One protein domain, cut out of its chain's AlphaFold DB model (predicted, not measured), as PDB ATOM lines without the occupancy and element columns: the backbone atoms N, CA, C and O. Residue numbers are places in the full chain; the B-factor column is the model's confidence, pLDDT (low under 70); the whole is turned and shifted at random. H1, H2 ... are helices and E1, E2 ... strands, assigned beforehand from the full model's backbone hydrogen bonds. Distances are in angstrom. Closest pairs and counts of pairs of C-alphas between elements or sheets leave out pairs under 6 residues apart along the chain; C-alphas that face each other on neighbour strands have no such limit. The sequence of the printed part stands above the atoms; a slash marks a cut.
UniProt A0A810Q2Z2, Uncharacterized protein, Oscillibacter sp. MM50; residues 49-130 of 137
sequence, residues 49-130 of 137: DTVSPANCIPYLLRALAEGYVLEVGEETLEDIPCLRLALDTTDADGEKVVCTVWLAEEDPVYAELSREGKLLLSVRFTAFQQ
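What this domain is: This is residues 49 to 130 of the 137 residues of an uncharacterized protein of Oscillibacter sp. MM50 (UniProt A0A810Q2Z2). Picture one twisted, curled sheet of five strands, E1 to E5, with a single helix, H1, lying across one face and no named helix on the other. The strands follow one another as hairpins, a meander in which each is the antiparallel neighbour of the one before. The printed part has 82 residues, with H1 first and then E1, E2, E3, E4 and E5, and this is also the order across the wholly antiparallel sheet; the class is mostly strand, in two layers, a helix on one face of a sheet. It is compact, with a radius of gyration of the C-alphas of 12.1 A, and spans 36 by 24 by 22 A.

How they stand to each other: Going along from residue 49, you first meet H1, residues 56 to 66, in which every O i to N i+4 pair is within hydrogen-bond range. Next come E1, residues 68 to 77, and E2, residues 80 to 90, an antiparallel hairpin at 155 degrees; look at N 73 and O 84, 2.9 A apart. E3, residues 96 to 104, makes a hairpin with E2 at 160 degrees, with N 87 and O 99 at 2.8 A. E4, residues 107 to 115, makes a hairpin with E3, also at 160 degrees, with N 100 and O 112 at 2.8 A. E5, residues 118 to 124, makes a hairpin with E4 at 163 degrees, with N 113 and O 121 at 2.9 A. E1 and E5 are the edge strands, and they are apart. E1 bends by 69 degrees at residue 74, and E4 bends by 57 degrees at residue 110. H1 is on the sheet at a height of 8.5 A, over E2 and only just over E3 and E4, with 3 of its C-alphas on each of these two. It runs across the strands, at 84 degrees to E2 on the local plane. The closest C-alphas of H1 and E2 are those of Ala 63 and Thr 89, 5.9 A apart.

Where its parts are: Find C-alpha 56 at (-38.641, 4.329, 9.225); from there H1 runs 15.1 A to C-alpha 66. E1 runs 23.1 A from C-alpha 68 at (-48.946, -6.359, 18.412). E2, the longest strand by residues, covers 29.2 A, E3 26.1 A and E4 24.0 A. E5 runs 17.9 A and ends at C-alpha 124, (-29.966, -2.554, 8.105).

The domain as a whole: The two C-alphas farthest apart are those of Asp 79 and Asp 93, at 37.2 A. The printed part has no cut, and the links between named elements are tight. The mean pLDDT of the printed part is 86.9; look for values under 70 at residues 49 to 51 and residue 130.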
ATOM      1  N   ASP A  49     -48.237  10.679   4.305       52.12
ATOM      2  CA  ASP A  49     -48.148  10.199   5.692       52.12
ATOM      3  C   ASP A  49     -47.876   8.673   5.819       52.12
ATOM      4  O   ASP A  49     -48.266   7.986   6.764       52.12
ATOM      5  N   THR A  50     -47.105   8.148   4.863       64.38
ATOM      6  CA  THR A  50     -46.739   6.740   4.666       64.38
ATOM      7  C   THR A  50     -45.313   6.440   5.151       64.38
ATOM      8  O   THR A  50     -44.514   7.340   5.429       64.38
ATOM      9  N   VAL A  51     -44.969   5.153   5.256       69.94
ATOM     10  CA  VAL A  51     -43.609   4.694   5.592       69.94
ATOM     11  C   VAL A  51     -42.593   5.190   4.552       69.94
ATOM     12  O   VAL A  51     -42.729   4.923   3.359       69.94
ATOM     13  N   SER A  52     -41.541   5.871   5.008       73.94
ATOM     14  CA  SER A  52     -40.465   6.426   4.184       73.94
ATOM     15  C   SER A  52     -39.096   6.241   4.856       73.94
ATOM     16  O   SER A  52     -39.017   6.016   6.066       73.94
ATOM     17  N   PRO A  53     -37.978   6.386   4.120       71.50
ATOM     18  CA  PRO A  53     -36.644   6.343   4.722       71.50
ATOM     19  C   PRO A  53     -36.427   7.382   5.835       71.50
ATOM     20  O   PRO A  53     -35.580   7.190   6.700       71.50
ATOM     21  N   ALA A  54     -37.181   8.486   5.823       70.06
ATOM     22  CA  ALA A  54     -37.059   9.555   6.809       70.06
ATOM     23  C   ALA A  54     -37.704   9.199   8.156       70.06
ATOM     24  O   ALA A  54     -37.231   9.644   9.201       70.06
ATOM     25  N   ASN A  55     -38.788   8.418   8.134       70.44
ATOM     26  CA  ASN A  55     -39.562   8.072   9.325       70.44
ATOM     27  C   ASN A  55     -39.426   6.596   9.737       70.44
ATOM     28  O   ASN A  55     -39.946   6.223  10.785       70.44
ATOM     29  N   CYS A  56     -38.704   5.767   8.974       78.50
ATOM     30  CA  CYS A  56     -38.641   4.329   9.225       78.50
ATOM     31  C   CYS A  56     -38.065   3.981  10.603       78.50
ATOM     32  O   CYS A  56     -38.630   3.139  11.286       78.50
ATOM     33  N   ILE A  57     -37.004   4.647  11.069       79.25
ATOM     34  CA  ILE A  57     -36.407   4.362  12.385       79.25
ATOM     35  C   ILE A  57     -37.362   4.680  13.547       79.25
ATOM     36  O   ILE A  57     -37.636   3.771  14.334       79.25
ATOM     37  N   PRO A  58     -37.908   5.908  13.689       75.75
ATOM     38  CA  PRO A  58     -38.863   6.183  14.762       75.75
ATOM     39  C   PRO A  58     -40.121   5.314  14.649       75.75
ATOM     40  O   PRO A  58     -40.680   4.912  15.668       75.75
ATOM     41  N   TYR A  59     -40.533   4.965  13.427       80.81
ATOM     42  CA  TYR A  59     -41.640   4.047  13.192       80.81
ATOM     43  C   TYR A  59     -41.358   2.630  13.712       80.81
ATOM     44  O   TYR A  59     -42.175   2.073  14.441       80.81
ATOM     45  N   LEU A  60     -40.190   2.070  13.385       83.44
ATOM     46  CA  LEU A  60     -39.738   0.752  13.838       83.44
ATOM     47  C   LEU A  60     -39.643   0.685  15.365       83.44
ATOM     48  O   LEU A  60     -40.121  -0.273  15.966       83.44
ATOM     49  N   LEU A  61     -39.075   1.712  16.003       84.50
ATOM     50  CA  LEU A  61     -38.968   1.770  17.464       84.50
ATOM     51  C   LEU A  61     -40.345   1.824  18.135       84.50
ATOM     52  O   LEU A  61     -40.568   1.138  19.129       84.50
ATOM     53  N   ARG A  62     -41.291   2.587  17.569       80.94
ATOM     54  CA  ARG A  62     -42.681   2.595  18.043       80.94
ATOM     55  C   ARG A  62     -43.341   1.231  17.861       80.94
ATOM     56  O   ARG A  62     -43.999   0.755  18.777       80.94
ATOM     57  N   ALA A  63     -43.154   0.588  16.709       87.06
ATOM     58  CA  ALA A  63     -43.692  -0.744  16.456       87.06
ATOM     59  C   ALA A  63     -43.137  -1.774  17.451       87.06
ATOM     60  O   ALA A  63     -43.899  -2.582  17.962       87.06
ATOM     61  N   LEU A  64     -41.850  -1.707  17.792       84.44
ATOM     62  CA  LEU A  64     -41.241  -2.555  18.822       84.44
ATOM     63  C   LEU A  64     -41.803  -2.307  20.225       84.44
ATOM     64  O   LEU A  64     -41.933  -3.249  21.003       84.44
ATOM     65  N   ALA A  65     -42.124  -1.055  20.554       81.06
ATOM     66  CA  ALA A  65     -42.633  -0.681  21.869       81.06
ATOM     67  C   ALA A  65     -44.136  -0.972  22.052       81.06
ATOM     68  O   ALA A  65     -44.559  -1.356  23.140       81.06
ATOM     69  N   GLU A  66     -44.941  -0.758  21.009       83.50
ATOM     70  CA  GLU A  66     -46.411  -0.722  21.093       83.50
ATOM     71  C   GLU A  66     -47.109  -1.705  20.141       83.50
ATOM     72  O   GLU A  66     -48.317  -1.923  20.249       83.50
ATOM     73  N   GLY A  67     -46.381  -2.272  19.178       85.44
ATOM     74  CA  GLY A  67     -46.934  -3.148  18.151       85.44
ATOM     75  C   GLY A  67     -47.418  -4.481  18.709       85.44
ATOM     76  O   GLY A  67     -46.932  -4.991  19.720       85.44
ATOM     77  N   TYR A  68     -48.390  -5.072  18.018       90.75
ATOM     78  CA  TYR A  68     -48.946  -6.359  18.412       90.75
ATOM     79  C   TYR A  68     -48.145  -7.504  17.792       90.75
ATOM     80  O   TYR A  68     -48.046  -7.600  16.570       90.75
ATOM     81  N   VAL A  69     -47.608  -8.401  18.619       94.56
ATOM     82  CA  VAL A  69     -46.828  -9.554  18.148       94.56
ATOM     83  C   VAL A  69     -47.717 -10.536  17.387       94.56
ATOM     84  O   VAL A  69     -48.639 -11.127  17.948       94.56
ATOM     85  N   LEU A  70     -47.414 -10.723  16.104       94.81
ATOM     86  CA  LEU A  70     -48.050 -11.705  15.228       94.81
ATOM     87  C   LEU A  70     -47.296 -13.032  15.225       94.81
ATOM     88  O   LEU A  70     -47.913 -14.095  15.252       94.81
ATOM     89  N   GLU A  71     -45.967 -12.967  15.173       94.94
ATOM     90  CA  GLU A  71     -45.109 -14.139  15.036       94.94
ATOM     91  C   GLU A  71     -43.777 -13.910  15.750       94.94
ATOM     92  O   GLU A  71     -43.232 -12.803  15.735       94.94
ATOM     93  N   VAL A  72     -43.256 -14.979  16.350       96.50
ATOM     94  CA  VAL A  72     -41.925 -15.042  16.952       96.50
ATOM     95  C   VAL A  72     -41.240 -16.290  16.415       96.50
ATOM     96  O   VAL A  72     -41.818 -17.376  16.470       96.50
ATOM     97  N   GLY A  73     -40.023 -16.142  15.908       95.56
ATOM     98  CA  GLY A  73     -39.233 -17.243  15.372       95.56
ATOM     99  C   GLY A  73     -37.741 -17.035  15.587       95.56
ATOM    100  O   GLY A  73     -37.295 -15.939  15.911       95.56
ATOM    101  N   GLU A  74     -36.966 -18.094  15.400       95.94
ATOM    102  CA  GLU A  74     -35.506 -18.029  15.377       95.94
ATOM    103  C   GLU A  74     -35.040 -18.169  13.930       95.94
ATOM    104  O   GLU A  74     -35.437 -19.101  13.229       95.94
ATOM    105  N   GLU A  75     -34.204 -17.242  13.473       95.69
ATOM    106  CA  GLU A  75     -33.657 -17.242  12.119       95.69
ATOM    107  C   GLU A  75     -32.177 -16.875  12.140       95.69
ATOM    108  O   GLU A  75     -31.701 -16.183  13.033       95.69
ATOM    109  N   THR A  76     -31.423 -17.347  11.150       94.12
ATOM    110  CA  THR A  76     -30.012 -16.985  10.996       94.12
ATOM    111  C   THR A  76     -29.871 -15.980   9.861       94.12
ATOM    112  O   THR A  76     -30.181 -16.295   8.712       94.12
ATOM    113  N   LEU A  77     -29.391 -14.780  10.181       91.12
ATOM    114  CA  LEU A  77     -29.085 -13.720   9.222       91.12
ATOM    115  C   LEU A  77     -27.572 -13.631   9.053       91.12
ATOM    116  O   LEU A  77     -26.881 -13.277   9.999       91.12
ATOM    117  N   GLU A  78     -27.059 -13.944   7.859       88.56
ATOM    118  CA  GLU A  78     -25.614 -13.870   7.557       88.56
ATOM    119  C   GLU A  78     -24.741 -14.563   8.632       88.56
ATOM    120  O   GLU A  78     -23.776 -13.992   9.131       88.56
ATOM    121  N   ASP A  79     -25.116 -15.791   9.012       91.06
ATOM    122  CA  ASP A  79     -24.477 -16.609  10.062       91.06
ATOM    123  C   ASP A  79     -24.626 -16.088  11.507       91.06
ATOM    124  O   ASP A  79     -24.080 -16.676  12.443       91.06
ATOM    125  N   ILE A  80     -25.416 -15.034  11.720       91.50
ATOM    126  CA  ILE A  80     -25.745 -14.496  13.043       91.50
ATOM    127  C   ILE A  80     -27.097 -15.070  13.491       91.50
ATOM    128  O   ILE A  80     -28.096 -14.893  12.787       91.50
ATOM    129  N   PRO A  81     -27.176 -15.760  14.645       95.19
ATOM    130  CA  PRO A  81     -28.454 -16.198  15.193       95.19
ATOM    131  C   PRO A  81     -29.269 -14.980  15.639       95.19
ATOM    132  O   PRO A  81     -28.783 -14.126  16.382       95.19
ATOM    133  N   CYS A  82     -30.515 -14.899  15.187       96.69
ATOM    134  CA  CYS A  82     -31.407 -13.785  15.456       96.69
ATOM    135  C   CYS A  82     -32.787 -14.265  15.910       96.69
ATOM    136  O   CYS A  82     -33.335 -15.245  15.403       96.69
ATOM    137  N   LEU A  83     -33.390 -13.502  16.816       96.12
ATOM    138  CA  LEU A  83     -34.817 -13.575  17.091       96.12
ATOM    139  C   LEU A  83     -35.555 -12.766  16.021       96.12
ATOM    140  O   LEU A  83     -35.337 -11.559  15.914       96.12
ATOM    141  N   ARG A  84     -36.432 -13.407  15.246       96.94
ATOM    142  CA  ARG A  84     -37.346 -12.731  14.323       96.94
ATOM    143  C   ARG A  84     -38.672 -12.446  15.017       96.94
ATOM    144  O   ARG A  84     -39.334 -13.359  15.506       96.94
ATOM    145  N   LEU A  85     -39.088 -11.186  15.000       96.12
ATOM    146  CA  LEU A  85     -40.383 -10.730  15.496       96.12
ATOM    147  C   LEU A  85     -41.161 -10.089  14.355       96.12
ATOM    148  O   LEU A  85     -40.654  -9.167  13.723       96.12
ATOM    149  N   ALA A  86     -42.391 -10.537  14.114       96.75
ATOM    150  CA  ALA A  86     -43.337  -9.852  13.237       96.75
ATOM    151  C   ALA A  86     -44.413  -9.161  14.078       96.75
ATOM    152  O   ALA A  86     -45.050  -9.788  14.925       96.75
ATOM    153  N   LEU A  87     -44.619  -7.871  13.830       95.75
ATOM    154  CA  LEU A  87     -45.469  -6.983  14.617       95.75
ATOM    155  C   LEU A  87     -46.511  -6.327  13.698       95.75
ATOM    156  O   LEU A  87     -46.142  -5.732  12.686       95.75
ATOM    157  N   ASP A  88     -47.797  -6.405  14.043       94.88
ATOM    158  CA  ASP A  88     -48.848  -5.587  13.422       94.88
ATOM    159  C   ASP A  88     -48.760  -4.173  14.005       94.88
ATOM    160  O   ASP A  88     -48.738  -3.976  15.225       94.88
ATOM    161  N   THR A  89     -48.686  -3.185  13.125       90.06
ATOM    162  CA  THR A  89     -48.687  -1.765  13.469       90.06
ATOM    163  C   THR A  89     -49.439  -0.979  12.389       90.06
ATOM    164  O   THR A  89     -49.870  -1.533  11.374       90.06
ATOM    165  N   THR A  90     -49.652   0.313  12.608       89.00
ATOM    166  CA  THR A  90     -50.346   1.197  11.663       89.00
ATOM    167  C   THR A  90     -49.476   2.391  11.316       89.00
ATOM    168  O   THR A  90     -48.680   2.849  12.143       89.00
ATOM    169  N   ASP A  91     -49.541   2.876  10.079       83.19
ATOM    170  CA  ASP A  91     -48.908   4.145   9.702       83.19
ATOM    171  C   ASP A  91     -49.668   5.355  10.265       83.19
ATOM    172  O   ASP A  91     -50.560   5.204  11.106       83.19
ATOM    173  N   ALA A  92     -49.246   6.568   9.900       73.25
ATOM    174  CA  ALA A  92     -49.899   7.781  10.385       73.25
ATOM    175  C   ALA A  92     -51.327   7.939   9.826       73.25
ATOM    176  O   ALA A  92     -52.166   8.535  10.498       73.25
ATOM    177  N   ASP A  93     -51.622   7.325   8.677       78.75
ATOM    178  CA  ASP A  93     -52.959   7.249   8.081       78.75
ATOM    179  C   ASP A  93     -53.842   6.150   8.713       78.75
ATOM    180  O   ASP A  93     -55.025   6.031   8.390       78.75
ATOM    181  N   GLY A  94     -53.302   5.353   9.643       83.75
ATOM    182  CA  GLY A  94     -54.017   4.248  10.289       83.75
ATOM    183  C   GLY A  94     -54.038   2.958   9.463       83.75
ATOM    184  O   GLY A  94     -54.690   1.986   9.846       83.75
ATOM    185  N   GLU A  95     -53.305   2.920   8.354       87.38
ATOM    186  CA  GLU A  95     -53.250   1.773   7.464       87.38
ATOM    187  C   GLU A  95     -52.300   0.705   8.016       87.38
ATOM    188  O   GLU A  95     -51.199   0.996   8.497       87.38
ATOM    189  N   LYS A  96     -52.697  -0.566   7.899       91.56
ATOM    190  CA  LYS A  96     -51.929  -1.701   8.425       91.56
ATOM    191  C   LYS A  96     -50.551  -1.819   7.774       91.56
ATOM    192  O   LYS A  96     -50.404  -1.747   6.549       91.56
ATOM    193  N   VAL A  97     -49.552  -2.060   8.609       92.75
ATOM    194  CA  VAL A  97     -48.169  -2.357   8.239       92.75
ATOM    195  C   VAL A  97     -47.684  -3.485   9.140       92.75
ATOM    196  O   VAL A  97     -47.931  -3.486  10.343       92.75
ATOM    197  N   VAL A  98     -46.973  -4.443   8.563       95.50
ATOM    198  CA  VAL A  98     -46.260  -5.463   9.327       95.50
ATOM    199  C   VAL A  98     -44.803  -5.043   9.428       95.50
ATOM    200  O   VAL A  98     -44.111  -4.912   8.415       95.50
ATOM    201  N   CYS A  99     -44.356  -4.834  10.660       95.00
ATOM    202  CA  CYS A  99     -42.969  -4.594  11.009       95.00
ATOM    203  C   CYS A  99     -42.327  -5.920  11.403       95.00
ATOM    204  O   CYS A  99     -42.645  -6.474  12.452       95.00
ATOM    205  N   THR A 100     -41.417  -6.420  10.575       97.06
ATOM    206  CA  THR A 100     -40.585  -7.571  10.921       97.06
ATOM    207  C   THR A 100     -39.211  -7.082  11.342       97.06
ATOM    208  O   THR A 100     -38.590  -6.326  10.608       97.06
ATOM    209  N   VAL A 101     -38.725  -7.501  12.504       95.50
ATOM    210  CA  VAL A 101     -37.382  -7.171  12.989       95.50
ATOM    211  C   VAL A 101     -36.619  -8.441  13.329       95.50
ATOM    212  O   VAL A 101     -37.200  -9.414  13.809       95.50
ATOM    213  N   TRP A 102     -35.314  -8.408  13.100       96.56
ATOM    214  CA  TRP A 102     -34.369  -9.414  13.546       96.56
ATOM    215  C   TRP A 102     -33.459  -8.799  14.600       96.56
ATOM    216  O   TRP A 102     -32.837  -7.756  14.366       96.56
ATOM    217  N   LEU A 103     -33.406  -9.455  15.756       93.12
ATOM    218  CA  LEU A 103     -32.629  -9.040  16.914       93.12
ATOM    219  C   LEU A 103     -31.489 -10.034  17.150       93.12
ATOM    220  O   LEU A 103     -31.752 -11.219  17.359       93.12
ATOM    221  N   ALA A 104     -30.246  -9.563  17.153       92.56
ATOM    222  CA  ALA A 104     -29.088 -10.333  17.596       92.56
ATOM    223  C   ALA A 104     -28.725  -9.879  19.011       92.56
ATOM    224  O   ALA A 104     -28.486  -8.695  19.219       92.56
ATOM    225  N   GLU A 105     -28.724 -10.797  19.982       87.31
ATOM    226  CA  GLU A 105     -28.471 -10.463  21.397       87.31
ATOM    227  C   GLU A 105     -29.309  -9.262  21.893       87.31
ATOM    228  O   GLU A 105     -28.813  -8.391  22.595       87.31
ATOM    229  N   GLU A 106     -30.592  -9.223  21.507       83.44
ATOM    230  CA  GLU A 106     -31.566  -8.152  21.806       83.44
ATOM    231  C   GLU A 106     -31.408  -6.845  21.003       83.44
ATOM    232  O   GLU A 106     -32.333  -6.030  20.997       83.44
ATOM    233  N   ASP A 107     -30.321  -6.665  20.251       87.12
ATOM    234  CA  ASP A 107     -30.119  -5.483  19.410       87.12
ATOM    235  C   ASP A 107     -30.661  -5.683  17.983       87.12
ATOM    236  O   ASP A 107     -30.414  -6.717  17.352       87.12
ATOM    237  N   PRO A 108     -31.382  -4.697  17.412       88.00
ATOM    238  CA  PRO A 108     -31.873  -4.786  16.046       88.00
ATOM    239  C   PRO A 108     -30.721  -4.746  15.046       88.00
ATOM    240  O   PRO A 108     -29.934  -3.803  15.028       88.00
ATOM    241  N   VAL A 109     -30.665  -5.753  14.172       91.88
ATOM    242  CA  VAL A 109     -29.665  -5.855  13.091       91.88
ATOM    243  C   VAL A 109     -30.282  -5.627  11.716       91.88
ATOM    244  O   VAL A 109     -29.658  -5.041  10.826       91.88
ATOM    245  N   TYR A 110     -31.541  -6.026  11.549       94.00
ATOM    246  CA  TYR A 110     -32.273  -5.883  10.301       94.00
ATOM    247  C   TYR A 110     -33.768  -5.738  10.571       94.00
ATOM    248  O   TYR A 110     -34.289  -6.293  11.537       94.00
ATOM    249  N   ALA A 111     -34.462  -4.984   9.728       94.75
ATOM    250  CA  ALA A 111     -35.905  -4.855   9.794       94.75
ATOM    251  C   ALA A 111     -36.521  -4.661   8.412       94.75
ATOM    252  O   ALA A 111     -35.905  -4.108   7.502       94.75
ATOM    253  N   GLU A 112     -37.775  -5.065   8.286       95.38
ATOM    254  CA  GLU A 112     -38.590  -4.946   7.092       95.38
ATOM    255  C   GLU A 112     -39.961  -4.387   7.450       95.38
ATOM    256  O   GLU A 112     -40.615  -4.822   8.399       95.38
ATOM    257  N   LEU A 113     -40.414  -3.425   6.657       91.88
ATOM    258  CA  LEU A 113     -41.757  -2.872   6.720       91.88
ATOM    259  C   LEU A 113     -42.506  -3.342   5.486       91.88
ATOM    260  O   LEU A 113     -42.068  -3.100   4.360       91.88
ATOM    261  N   SER A 114     -43.630  -4.020   5.685       92.88
ATOM    262  CA  SER A 114     -44.430  -4.569   4.594       92.88
ATOM    263  C   SER A 114     -45.905  -4.219   4.735       92.88
ATOM    264  O   SER A 114     -46.423  -4.040   5.836       92.88
ATOM    265  N   ARG A 115     -46.599  -4.122   3.604       91.69
ATOM    266  CA  ARG A 115     -48.049  -3.923   3.539       91.69
ATOM    267  C   ARG A 115     -48.632  -4.928   2.566       91.69
ATOM    268  O   ARG A 115     -48.136  -5.064   1.452       91.69
ATOM    269  N   GLU A 116     -49.652  -5.659   3.011       90.12
ATOM    270  CA  GLU A 116     -50.305  -6.709   2.212       90.12
ATOM    271  C   GLU A 116     -49.303  -7.719   1.609       90.12
ATOM    272  O   GLU A 116     -49.423  -8.139   0.459       90.12
ATOM    273  N   GLY A 117     -48.256  -8.065   2.370       87.62
ATOM    274  CA  GLY A 117     -47.195  -8.980   1.933       87.62
ATOM    275  C   GLY A 117     -46.182  -8.388   0.943       87.62
ATOM    276  O   GLY A 117     -45.286  -9.101   0.498       87.62
ATOM    277  N   LYS A 118     -46.283  -7.101   0.593       90.38
ATOM    278  CA  LYS A 118     -45.295  -6.399  -0.237       90.38
ATOM    279  C   LYS A 118     -44.319  -5.631   0.642       90.38
ATOM    280  O   LYS A 118     -44.742  -4.820   1.466       90.38
ATOM    281  N   LEU A 119     -43.025  -5.860   0.436       89.56
ATOM    282  CA  LEU A 119     -41.963  -5.104   1.094       89.56
ATOM    283  C   LEU A 119     -42.016  -3.638   0.641       89.56
ATOM    284  O   LEU A 119     -41.917  -3.350  -0.551       89.56
ATOM    285  N   LEU A 120     -42.183  -2.729   1.598       87.31
ATOM    286  CA  LEU A 120     -42.132  -1.286   1.379       87.31
ATOM    287  C   LEU A 120     -40.702  -0.774   1.530       87.31
ATOM    288  O   LEU A 120     -40.227   0.006   0.708       87.31
ATOM    289  N   LEU A 121     -40.027  -1.205   2.598       86.00
ATOM    290  CA  LEU A 121     -38.693  -0.742   2.952       86.00
ATOM    291  C   LEU A 121     -37.987  -1.777   3.827       86.00
ATOM    292  O   LEU A 121     -38.623  -2.410   4.669       86.00
ATOM    293  N   SER A 122     -36.672  -1.898   3.662       90.00
ATOM    294  CA  SER A 122     -35.805  -2.616   4.590       90.00
ATOM    295  C   SER A 122     -34.778  -1.684   5.227       90.00
ATOM    296  O   SER A 122     -34.355  -0.686   4.640       90.00
ATOM    297  N   VAL A 123     -34.401  -1.997   6.461       86.75
ATOM    298  CA  VAL A 123     -33.443  -1.243   7.267       86.75
ATOM    299  C   VAL A 123     -32.377  -2.201   7.757       86.75
ATOM    300  O   VAL A 123     -32.688  -3.223   8.360       86.75
ATOM    301  N   ARG A 124     -31.112  -1.845   7.541       90.25
ATOM    302  CA  ARG A 124     -29.966  -2.554   8.105       90.25
ATOM    303  C   ARG A 124     -29.284  -1.662   9.131       90.25
ATOM    304  O   ARG A 124     -28.861  -0.555   8.804       90.25
ATOM    305  N   PHE A 125     -29.173  -2.152  10.358       84.31
ATOM    306  CA  PHE A 125     -28.501  -1.448  11.440       84.31
ATOM    307  C   PHE A 125     -27.025  -1.846  11.426       84.31
ATOM    308  O   PHE A 125     -26.680  -3.011  11.591       84.31
ATOM    309  N   THR A 126     -26.142  -0.881  11.173       80.44
ATOM    310  CA  THR A 126     -24.687  -1.119  11.101       80.44
ATOM    311  C   THR A 126     -23.959  -0.735  12.386       80.44
ATOM    312  O   THR A 126     -22.877  -1.247  12.653       80.44
ATOM    313  N   ALA A 127     -24.547   0.165  13.178       77.25
ATOM    314  CA  ALA A 127     -24.040   0.592  14.475       77.25
ATOM    315  C   ALA A 127     -25.209   1.086  15.339       77.25
ATOM    316  O   ALA A 127     -25.585   2.257  15.282       77.25
ATOM    317  N   PHE A 128     -25.805   0.182  16.114       75.50
ATOM    318  CA  PHE A 128     -26.831   0.517  17.097       75.50
ATOM    319  C   PHE A 128     -26.198   0.615  18.488       75.50
ATOM    320  O   PHE A 128     -25.339  -0.189  18.841       75.50
ATOM    321  N   GLN A 129     -26.576   1.634  19.260       73.88
ATOM    322  CA  GLN A 129     -26.100   1.816  20.628       73.88
ATOM    323  C   GLN A 129     -27.246   2.293  21.510       73.88
ATOM    324  O   GLN A 129     -27.835   3.346  21.264       73.88
ATOM    325  N   GLN A 130     -27.522   1.547  22.575       65.81
ATOM    326  CA  GLN A 130     -28.432   1.988  23.622       65.81
ATOM    327  C   GLN A 130     -27.659   2.834  24.636       65.81
ATOM    328  O   GLN A 130     -26.822   2.332  25.387       65.81
TER     329      GLN A 130